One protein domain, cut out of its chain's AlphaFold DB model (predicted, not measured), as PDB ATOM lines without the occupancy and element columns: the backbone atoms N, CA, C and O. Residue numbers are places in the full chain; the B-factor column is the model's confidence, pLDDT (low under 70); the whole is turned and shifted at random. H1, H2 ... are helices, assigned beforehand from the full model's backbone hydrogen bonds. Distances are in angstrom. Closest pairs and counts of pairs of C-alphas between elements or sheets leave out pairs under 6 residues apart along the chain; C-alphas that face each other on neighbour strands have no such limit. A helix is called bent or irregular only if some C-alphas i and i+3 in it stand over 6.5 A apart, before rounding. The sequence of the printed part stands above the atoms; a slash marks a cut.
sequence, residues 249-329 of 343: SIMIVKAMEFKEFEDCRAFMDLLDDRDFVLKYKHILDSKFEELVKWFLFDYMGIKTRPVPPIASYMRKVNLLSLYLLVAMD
ATOM      1  N   SER A 249     182.598 164.261 152.907       60.53
ATOM      2  CA  SER A 249     181.460 163.917 153.752       60.53
ATOM      3  C   SER A 249     181.869 163.264 155.072       60.53
ATOM      4  O   SER A 249     181.416 163.688 156.130       60.53
ATOM      5  N   ILE A 250     182.773 162.279 155.048       60.91
ATOM      6  CA  ILE A 250     183.306 161.640 156.262       60.91
ATOM      7  C   ILE A 250     184.093 162.657 157.095       60.91
ATOM      8  O   ILE A 250     183.966 162.675 158.319       60.91
ATOM      9  N   MET A 251     184.906 163.504 156.458       54.94
ATOM     10  CA  MET A 251     185.672 164.534 157.169       54.94
ATOM     11  C   MET A 251     184.766 165.588 157.811       54.94
ATOM     12  O   MET A 251     184.977 165.935 158.970       54.94
ATOM     13  N   ILE A 252     183.741 166.045 157.090       63.06
ATOM     14  CA  ILE A 252     182.736 167.001 157.565       63.06
ATOM     15  C   ILE A 252     181.964 166.401 158.743       63.06
ATOM     16  O   ILE A 252     181.895 167.024 159.797       63.06
ATOM     17  N   VAL A 253     181.474 165.163 158.621       68.06
ATOM     18  CA  VAL A 253     180.749 164.468 159.699       68.06
ATOM     19  C   VAL A 253     181.637 164.256 160.932       68.06
ATOM     20  O   VAL A 253     181.168 164.414 162.056       68.06
ATOM     21  N   LYS A 254     182.933 163.949 160.764       69.25
ATOM     22  CA  LYS A 254     183.880 163.838 161.893       69.25
ATOM     23  C   LYS A 254     184.144 165.174 162.583       69.25
ATOM     24  O   LYS A 254     184.225 165.194 163.809       69.25
ATOM     25  N   ALA A 255     184.307 166.240 161.802       66.50
ATOM     26  CA  ALA A 255     184.617 167.582 162.289       66.50
ATOM     27  C   ALA A 255     183.393 168.323 162.852       66.50
ATOM     28  O   ALA A 255     183.560 169.329 163.535       66.50
ATOM     29  N   MET A 256     182.182 167.840 162.571       71.19
ATOM     30  CA  MET A 256     180.946 168.387 163.118       71.19
ATOM     31  C   MET A 256     180.910 168.224 164.644       71.19
ATOM     32  O   MET A 256     181.131 167.131 165.182       71.19
ATOM     33  N   GLU A 257     180.621 169.328 165.326       81.94
ATOM     34  CA  GLU A 257     180.481 169.434 166.777       81.94
ATOM     35  C   GLU A 257     179.094 169.995 167.092       81.94
ATOM     36  O   GLU A 257     178.639 170.911 166.416       81.94
ATOM     37  N   PHE A 258     178.443 169.470 168.129       85.31
ATOM     38  CA  PHE A 258     177.137 169.953 168.575       85.31
ATOM     39  C   PHE A 258     177.336 170.998 169.673       85.31
ATOM     40  O   PHE A 258     177.845 170.680 170.749       85.31
ATOM     41  N   LYS A 259     176.994 172.254 169.383       83.94
ATOM     42  CA  LYS A 259     177.117 173.394 170.307       83.94
ATOM     43  C   LYS A 259     175.808 174.152 170.460       83.94
ATOM     44  O   LYS A 259     175.573 174.738 171.516       83.94
ATOM     45  N   GLU A 260     174.962 174.115 169.440       86.19
ATOM     46  CA  GLU A 260     173.626 174.694 169.429       86.19
ATOM     47  C   GLU A 260     172.607 173.759 168.763       86.19
ATOM     48  O   GLU A 260     172.942 172.740 168.156       86.19
ATOM     49  N   PHE A 261     171.321 174.067 168.932       79.88
ATOM     50  CA  PHE A 261     170.240 173.217 168.427       79.88
ATOM     51  C   PHE A 261     170.251 173.118 166.891       79.88
ATOM     52  O   PHE A 261     169.940 172.072 166.323       79.88
ATOM     53  N   GLU A 262     170.661 174.186 166.215       81.25
ATOM     54  CA  GLU A 262     170.831 174.257 164.767       81.25
ATOM     55  C   GLU A 262     171.865 173.245 164.246       81.25
ATOM     56  O   GLU A 262     171.627 172.654 163.192       81.25
ATOM     57  N   ASP A 263     172.928 172.942 165.003       79.56
ATOM     58  CA  ASP A 263     173.900 171.894 164.644       79.56
ATOM     59  C   ASP A 263     173.248 170.506 164.639       79.56
ATOM     60  O   ASP A 263     173.521 169.670 163.775       79.56
ATOM     61  N   CYS A 264     172.346 170.262 165.597       82.75
ATOM     62  CA  CYS A 264     171.574 169.025 165.640       82.75
ATOM     63  C   CYS A 264     170.658 168.940 164.421       82.75
ATOM     64  O   CYS A 264     170.606 167.902 163.774       82.75
ATOM     65  N   ARG A 265     169.974 170.038 164.077       77.88
ATOM     66  CA  ARG A 265     169.085 170.094 162.911       77.88
ATOM     67  C   ARG A 265     169.837 169.823 161.609       77.88
ATOM     68  O   ARG A 265     169.409 168.968 160.851       77.88
ATOM     69  N   ALA A 266     170.992 170.453 161.411       75.00
ATOM     70  CA  ALA A 266     171.830 170.234 160.234       75.00
ATOM     71  C   ALA A 266     172.299 168.775 160.099       75.00
ATOM     72  O   ALA A 266     172.370 168.244 158.990       75.00
ATOM     73  N   PHE A 267     172.598 168.102 161.215       83.44
ATOM     74  CA  PHE A 267     172.903 166.672 161.194       83.44
ATOM     75  C   PHE A 267     171.668 165.813 160.907       83.44
ATOM     76  O   PHE A 267     171.791 164.816 160.207       83.44
ATOM     77  N   MET A 268     170.485 166.186 161.406       83.06
ATOM     78  CA  MET A 268     169.239 165.476 161.096       83.06
ATOM     79  C   MET A 268     168.852 165.621 159.619       83.06
ATOM     80  O   MET A 268     168.518 164.616 159.003       83.06
ATOM     81  N   ASP A 269     168.999 166.813 159.033       80.19
ATOM     82  CA  ASP A 269     168.750 167.065 157.604       80.19
ATOM     83  C   ASP A 269     169.676 166.210 156.711       80.19
ATOM     84  O   ASP A 269     169.294 165.764 155.631       80.19
ATOM     85  N   LEU A 270     170.901 165.918 157.173       75.56
ATOM     86  CA  LEU A 270     171.831 165.013 156.486       75.56
ATOM     87  C   LEU A 270     171.330 163.556 156.462       75.56
ATOM     88  O   LEU A 270     171.691 162.797 155.564       75.56
ATOM     89  N   LEU A 271     170.517 163.153 157.443       81.19
ATOM     90  CA  LEU A 271     169.964 161.799 157.539       81.19
ATOM     91  C   LEU A 271     168.737 161.581 156.642       81.19
ATOM     92  O   LEU A 271     168.313 160.436 156.481       81.19
ATOM     93  N   ASP A 272     168.186 162.640 156.046       77.12
ATOM     94  CA  ASP A 272     167.069 162.533 155.100       77.12
ATOM     95  C   ASP A 272     167.503 161.899 153.764       77.12
ATOM     96  O   ASP A 272     166.693 161.285 153.060       77.12
ATOM     97  N   ASP A 273     168.795 161.983 153.420       74.50
ATOM     98  CA  ASP A 273     169.372 161.291 152.267       74.50
ATOM     99  C   ASP A 273     169.634 159.810 152.596       74.50
ATOM    100  O   ASP A 273     170.621 159.427 153.232       74.50
ATOM    101  N   ARG A 274     168.733 158.940 152.125       68.06
ATOM    102  CA  ARG A 274     168.807 157.489 152.355       68.06
ATOM    103  C   ARG A 274     170.068 156.843 151.787       68.06
ATOM    104  O   ARG A 274     170.620 155.954 152.439       68.06
ATOM    105  N   ASP A 275     170.535 157.276 150.618       59.28
ATOM    106  CA  ASP A 275     171.729 156.703 149.994       59.28
ATOM    107  C   ASP A 275     172.985 157.112 150.776       59.28
ATOM    108  O   ASP A 275     173.897 156.301 150.978       59.28
ATOM    109  N   PHE A 276     172.997 158.339 151.306       69.19
ATOM    110  CA  PHE A 276     174.030 158.832 152.211       69.19
ATOM    111  C   PHE A 276     174.071 158.051 153.533       69.19
ATOM    112  O   PHE A 276     175.135 157.583 153.951       69.19
ATOM    113  N   VAL A 277     172.914 157.855 154.175       71.00
ATOM    114  CA  VAL A 277     172.812 157.108 155.439       71.00
ATOM    115  C   VAL A 277     173.244 155.659 155.270       71.00
ATOM    116  O   VAL A 277     173.972 155.137 156.118       71.00
ATOM    117  N   LEU A 278     172.839 155.011 154.173       64.62
ATOM    118  CA  LEU A 278     173.288 153.663 153.847       64.62
ATOM    119  C   LEU A 278     174.807 153.652 153.677       64.62
ATOM    120  O   LEU A 278     175.484 152.928 154.395       64.62
ATOM    121  N   LYS A 279     175.376 154.510 152.828       66.56
ATOM    122  CA  LYS A 279     176.820 154.522 152.540       66.56
ATOM    123  C   LYS A 279     177.707 154.780 153.772       66.56
ATOM    124  O   LYS A 279     178.799 154.214 153.852       66.56
ATOM    125  N   TYR A 280     177.256 155.597 154.729       71.75
ATOM    126  CA  TYR A 280     178.057 156.062 155.878       71.75
ATOM    127  C   TYR A 280     177.527 155.619 157.251       71.75
ATOM    128  O   TYR A 280     177.912 156.185 158.279       71.75
ATOM    129  N   LYS A 281     176.687 154.581 157.297       76.69
ATOM    130  CA  LYS A 281     175.955 154.133 158.495       76.69
ATOM    131  C   LYS A 281     176.790 154.103 159.780       76.69
ATOM    132  O   LYS A 281     176.427 154.734 160.763       76.69
ATOM    133  N   HIS A 282     177.942 153.437 159.765       75.12
ATOM    134  CA  HIS A 282     178.764 153.262 160.970       75.12
ATOM    135  C   HIS A 282     179.317 154.577 161.539       75.12
ATOM    136  O   HIS A 282     179.479 154.709 162.751       75.12
ATOM    137  N   ILE A 283     179.665 155.553 160.692       75.00
ATOM    138  CA  ILE A 283     180.172 156.832 161.204       75.00
ATOM    139  C   ILE A 283     179.038 157.717 161.719       75.00
ATOM    140  O   ILE A 283     179.188 158.369 162.755       75.00
ATOM    141  N   LEU A 284     177.893 157.672 161.040       81.25
ATOM    142  CA  LEU A 284     176.680 158.347 161.475       81.25
ATOM    143  C   LEU A 284     176.152 157.754 162.784       81.25
ATOM    144  O   LEU A 284     175.721 158.521 163.631       81.25
ATOM    145  N   ASP A 285     176.269 156.441 163.010       82.12
ATOM    146  CA  ASP A 285     175.899 155.789 164.277       82.12
ATOM    147  C   ASP A 285     176.624 156.435 165.470       82.12
ATOM    148  O   ASP A 285     176.000 156.826 166.459       82.12
ATOM    149  N   SER A 286     177.949 156.592 165.364       84.00
ATOM    150  CA  SER A 286     178.759 157.212 166.421       84.00
ATOM    151  C   SER A 286     178.383 158.677 166.637       84.00
ATOM    152  O   SER A 286     178.235 159.116 167.777       84.00
ATOM    153  N   LYS A 287     178.197 159.435 165.550       83.94
ATOM    154  CA  LYS A 287     177.860 160.862 165.624       83.94
ATOM    155  C   LYS A 287     176.430 161.118 166.096       83.94
ATOM    156  O   LYS A 287     176.202 162.069 166.835       83.94
ATOM    157  N   PHE A 288     175.492 160.234 165.779       90.06
ATOM    158  CA  PHE A 288     174.124 160.286 166.289       90.06
ATOM    159  C   PHE A 288     174.088 160.044 167.803       90.06
ATOM    160  O   PHE A 288     173.341 160.701 168.520       90.06
ATOM    161  N   GLU A 289     174.934 159.154 168.333       87.69
ATOM    162  CA  GLU A 289     175.077 159.016 169.787       87.69
ATOM    163  C   GLU A 289     175.645 160.278 170.450       87.69
ATOM    164  O   GLU A 289     175.214 160.622 171.551       87.69
ATOM    165  N   GLU A 290     176.605 160.956 169.811       89.00
ATOM    166  CA  GLU A 290     177.121 162.250 170.278       89.00
ATOM    167  C   GLU A 290     176.013 163.312 170.295       89.00
ATOM    168  O   GLU A 290     175.835 163.972 171.319       89.00
ATOM    169  N   LEU A 291     175.215 163.398 169.223       91.88
ATOM    170  CA  LEU A 291     174.053 164.285 169.133       91.88
ATOM    171  C   LEU A 291     173.071 164.019 170.271       91.88
ATOM    172  O   LEU A 291     172.707 164.938 171.002       91.88
ATOM    173  N   VAL A 292     172.650 162.764 170.458       89.44
ATOM    174  CA  VAL A 292     171.650 162.411 171.477       89.44
ATOM    175  C   VAL A 292     172.175 162.689 172.884       89.44
ATOM    176  O   VAL A 292     171.423 163.166 173.735       89.44
ATOM    177  N   LYS A 293     173.462 162.425 173.148       88.31
ATOM    178  CA  LYS A 293     174.084 162.761 174.436       88.31
ATOM    179  C   LYS A 293     174.068 164.263 174.680       88.31
ATOM    180  O   LYS A 293     173.615 164.674 175.744       88.31
ATOM    181  N   TRP A 294     174.511 165.057 173.708       90.75
ATOM    182  CA  TRP A 294     174.523 166.514 173.822       90.75
ATOM    183  C   TRP A 294     173.107 167.074 174.011       90.75
ATOM    184  O   TRP A 294     172.837 167.815 174.954       90.75
ATOM    185  N   PHE A 295     172.152 166.633 173.191       88.44
ATOM    186  CA  PHE A 295     170.764 167.078 173.282       88.44
ATOM    187  C   PHE A 295     170.146 166.766 174.654       88.44
ATOM    188  O   PHE A 295     169.500 167.613 175.270       88.44
ATOM    189  N   LEU A 296     170.366 165.560 175.184       85.25
ATOM    190  CA  LEU A 296     169.816 165.184 176.486       85.25
ATOM    191  C   LEU A 296     170.528 165.880 177.651       85.25
ATOM    192  O   LEU A 296     169.862 166.312 178.592       85.25
ATOM    193  N   PHE A 297     171.858 165.974 177.625       87.50
ATOM    194  CA  PHE A 297     172.645 166.437 178.771       87.50
ATOM    195  C   PHE A 297     172.819 167.948 178.816       87.50
ATOM    196  O   PHE A 297     172.716 168.528 179.901       87.50
ATOM    197  N   ASP A 298     173.071 168.562 177.664       85.44
ATOM    198  CA  ASP A 298     173.443 169.968 177.543       85.44
ATOM    199  C   ASP A 298     172.237 170.839 177.174       85.44
ATOM    200  O   ASP A 298     172.051 171.890 177.783       85.44
ATOM    201  N   TYR A 299     171.363 170.382 176.267       85.12
ATOM    202  CA  TYR A 299     170.164 171.141 175.876       85.12
ATOM    203  C   TYR A 299     168.972 170.916 176.826       85.12
ATOM    204  O   TYR A 299     168.375 171.872 177.318       85.12
ATOM    205  N   MET A 300     168.639 169.658 177.143       82.88
ATOM    206  CA  MET A 300     167.498 169.303 178.008       82.88
ATOM    207  C   MET A 300     167.841 169.230 179.510       82.88
ATOM    208  O   MET A 300     166.938 169.180 180.346       82.88
ATOM    209  N   GLY A 301     169.127 169.173 179.876       83.06
ATOM    210  CA  GLY A 301     169.586 169.092 181.272       83.06
ATOM    211  C   GLY A 301     169.349 167.743 181.979       83.06
ATOM    212  O   GLY A 301     169.457 167.655 183.205       83.06
ATOM    213  N   ILE A 302     169.035 166.670 181.248       80.62
ATOM    214  CA  ILE A 302     168.665 165.353 181.790       80.62
ATOM    215  C   ILE A 302     169.915 164.488 181.995       80.62
ATOM    216  O   ILE A 302     170.273 163.676 181.152       80.62
ATOM    217  N   LYS A 303     170.568 164.603 183.155       76.06
ATOM    218  CA  LYS A 303     171.834 163.890 183.452       76.06
ATOM    219  C   LYS A 303     171.670 162.551 184.181       76.06
ATOM    220  O   LYS A 303     172.648 161.877 184.482       76.06
ATOM    221  N   THR A 304     170.438 162.170 184.512       69.88
ATOM    222  CA  THR A 304     170.139 161.047 185.419       69.88
ATOM    223  C   THR A 304     169.967 159.697 184.719       69.88
ATOM    224  O   THR A 304     169.824 158.684 185.401       69.88
ATOM    225  N   ARG A 305     169.967 159.651 183.379       67.94
ATOM    226  CA  ARG A 305     169.719 158.431 182.594       67.94
ATOM    227  C   ARG A 305     170.950 158.039 181.765       67.94
ATOM    228  O   ARG A 305     171.545 158.916 181.141       67.94
ATOM    229  N   PRO A 306     171.323 156.746 181.716       66.06
ATOM    230  CA  PRO A 306     172.409 156.286 180.859       66.06
ATOM    231  C   PRO A 306     172.010 156.368 179.378       66.06
ATOM    232  O   PRO A 306     170.898 155.987 179.008       66.06
ATOM    233  N   VAL A 307     172.933 156.849 178.539       67.88
ATOM    234  CA  VAL A 307     172.758 156.974 177.083       67.88
ATOM    235  C   VAL A 307     173.867 156.188 176.362       67.88
ATOM    236  O   VAL A 307     175.047 156.481 176.583       67.88
ATOM    237  N   PRO A 308     173.525 155.229 175.480       63.56
ATOM    238  CA  PRO A 308     172.165 154.815 175.120       63.56
ATOM    239  C   PRO A 308     171.502 153.919 176.186       63.56
ATOM    240  O   PRO A 308     172.193 153.366 177.047       63.56
ATOM    241  N   PRO A 309     170.169 153.733 176.118       66.44
ATOM    242  CA  PRO A 309     169.450 152.802 176.977       66.44
ATOM    243  C   PRO A 309     170.004 151.380 176.830       66.44
ATOM    244  O   PRO A 309     170.261 150.906 175.720       66.44
ATOM    245  N   ILE A 310     170.172 150.692 177.957       62.50
ATOM    246  CA  ILE A 310     170.615 149.297 177.994       62.50
ATOM    247  C   ILE A 310     169.365 148.426 178.108       62.50
ATOM    248  O   ILE A 310     168.631 148.526 179.091       62.50
ATOM    249  N   ALA A 311     169.112 147.581 177.108       59.19
ATOM    250  CA  ALA A 311     168.022 146.611 177.171       59.19
ATOM    251  C   ALA A 311     168.371 145.459 178.135       59.19
ATOM    252  O   ALA A 311     169.543 145.219 178.454       59.19
ATOM    253  N   SER A 312     167.359 144.708 178.580       55.50
ATOM    254  CA  SER A 312     167.564 143.446 179.300       55.50
ATOM    255  C   SER A 312     168.559 142.581 178.508       55.50
ATOM    256  O   SER A 312     168.440 142.492 177.290       55.50
ATOM    257  N   TYR A 313     169.565 142.005 179.179       56.38
ATOM    258  CA  TYR A 313     170.729 141.291 178.603       56.38
ATOM    259  C   TYR A 313     171.948 142.129 178.150       56.38
ATOM    260  O   TYR A 313     172.776 141.622 177.398       56.38
ATOM    261  N   MET A 314     172.122 143.370 178.625       54.44
ATOM    262  CA  MET A 314     173.336 144.189 178.380       54.44
ATOM    263  C   MET A 314     173.613 144.527 176.903       54.44
ATOM    264  O   MET A 314     174.730 144.901 176.545       54.44
ATOM    265  N   ARG A 315     172.609 144.432 176.025       58.19
ATOM    266  CA  ARG A 315     172.750 144.853 174.625       58.19
ATOM    267  C   ARG A 315     172.523 146.359 174.506       58.19
ATOM    268  O   ARG A 315     171.491 146.877 174.938       58.19
ATOM    269  N   LYS A 316     173.504 147.048 173.920       65.19
ATOM    270  CA  LYS A 316     173.442 148.473 173.580       65.19
ATOM    271  C   LYS A 316     172.434 148.662 172.443       65.19
ATOM    272  O   LYS A 316     172.564 148.015 171.405       65.19
ATOM    273  N   VAL A 317     171.436 149.521 172.629       70.06
ATOM    274  CA  VAL A 317     170.486 149.866 171.561       70.06
ATOM    275  C   VAL A 317     171.170 150.822 170.581       70.06
ATOM    276  O   VAL A 317     171.676 151.863 170.997       70.06
ATOM    277  N   ASN A 318     171.192 150.474 169.290       79.19
ATOM    278  CA  ASN A 318     171.655 151.375 168.234       79.19
ATOM    279  C   ASN A 318     170.574 152.448 167.998       79.19
ATOM    280  O   ASN A 318     169.488 152.154 167.497       79.19
ATOM    281  N   LEU A 319     170.867 153.679 168.422       83.00
ATOM    282  CA  LEU A 319     169.908 154.785 168.427       83.00
ATOM    283  C   LEU A 319     169.558 155.276 167.019       83.00
ATOM    284  O   LEU A 319     168.397 155.588 166.774       83.00
ATOM    285  N   LEU A 320     170.523 155.297 166.096       83.56
ATOM    286  CA  LEU A 320     170.285 155.714 164.712       83.56
ATOM    287  C   LEU A 320     169.371 154.721 163.981       83.56
ATOM    288  O   LEU A 320     168.427 155.121 163.315       83.56
ATOM    289  N   SER A 321     169.594 153.418 164.143       80.81
ATOM    290  CA  SER A 321     168.746 152.380 163.541       80.81
ATOM    291  C   SER A 321     167.333 152.391 164.126       80.81
ATOM    292  O   SER A 321     166.375 152.185 163.388       80.81
ATOM    293  N   LEU A 322     167.188 152.679 165.427       79.44
ATOM    294  CA  LEU A 322     165.876 152.892 166.044       79.44
ATOM    295  C   LEU A 322     165.181 154.134 165.470       79.44
ATOM    296  O   LEU A 322     164.001 154.068 165.143       79.44
ATOM    297  N   TYR A 323     165.910 155.243 165.320       82.44
ATOM    298  CA  TYR A 323     165.397 156.465 164.703       82.44
ATOM    299  C   TYR A 323     164.917 156.214 163.270       82.44
ATOM    300  O   TYR A 323     163.773 156.522 162.962       82.44
ATOM    301  N   LEU A 324     165.746 155.594 162.424       78.75
ATOM    302  CA  LEU A 324     165.403 155.298 161.030       78.75
ATOM    303  C   LEU A 324     164.174 154.391 160.915       78.75
ATOM    304  O   LEU A 324     163.354 154.591 160.026       78.75
ATOM    305  N   LEU A 325     164.024 153.424 161.825       74.69
ATOM    306  CA  LEU A 325     162.851 152.554 161.871       74.69
ATOM    307  C   LEU A 325     161.574 153.343 162.192       74.69
ATOM    308  O   LEU A 325     160.569 153.155 161.521       74.69
ATOM    309  N   VAL A 326     161.622 154.244 163.178       72.31
ATOM    310  CA  VAL A 326     160.461 155.048 163.603       72.31
ATOM    311  C   VAL A 326     160.149 156.182 162.619       72.31
ATOM    312  O   VAL A 326     158.985 156.520 162.424       72.31
ATOM    313  N   ALA A 327     161.163 156.764 161.978       68.50
ATOM    314  CA  ALA A 327     161.006 157.850 161.014       68.50
ATOM    315  C   ALA A 327     160.255 157.413 159.742       68.50
ATOM    316  O   ALA A 327     159.557 158.227 159.142       68.50
ATOM    317  N   MET A 328     160.346 156.132 159.350       60.34
ATOM    318  CA  MET A 328     159.549 155.581 158.242       60.34
ATOM    319  C   MET A 328     158.041 155.567 158.528       60.34
ATOM    320  O   MET A 328     157.256 155.615 157.584       60.34
ATOM    321  N   ASP A 329     157.645 155.540 159.801       59.81
ATOM    322  CA  ASP A 329     156.247 155.491 160.236       59.81
ATOM    323  C   ASP A 329     155.665 156.904 160.503       59.81
ATOM    324  O   ASP A 329     154.691 157.040 161.238       59.81
TER     325      ASP A 329
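AT A GLANCE: This is residues 249 to 329 of the 343 residues of an uncharacterized protein of Helianthus annuus (UniProt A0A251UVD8). A long, kinked helix, H3, is the core; H1 and H2 pack alongside it on its length after the kink, and H4 meets it with its first turn, near Leu 320, and runs away from it about perpendicular. Residues 310 to 315 stick out. The 81 printed residues hold four named helices, H1 to H4 in chain order, and no named strand: all helix, compact, radius of gyration of the C-alphas 13.0 A, spans 33 by 28 by 25 A.

IN THESE COORDINATES: Find C-alpha 249 at (181.460, 163.917, 153.752), where H1, residues 249 to 255, begins. Next come H2, residues 261 to 270, and H3, residues 274 to 299, 27.2 A long. H3 is irregular, C-alphas 279 and 282 being 8.7 A apart, with a kink of 99 degrees near residue 282. H4, residues 319 to 327, ends at (161.006, 157.850, 161.014).

HOW THE PARTS SIT: Look at H3, the hub. Its residues 280 to 287 touch H1, closest C-alphas Val 253 and Lys 287, 7.5 A. H2 and H3 form a hairpin, closest C-alphas Cys 264 and Leu 291, 6.4 A, at a shallow tilt of 15 degrees, opposite ways. Residues 284 to 289 touch H4, about perpendicular at 75 degrees, closest C-alphas Asp 285 and Leu 320, 5.6 A. Every O i to N i+4 pair is within hydrogen-bond range in H1, H2 and H4; in H3, 19 of 22.

THE WHOLE: The printed part has no cut. The link from H3 to H4 is long; 28 residues, among them 304 to 316, have pLDDT under 70.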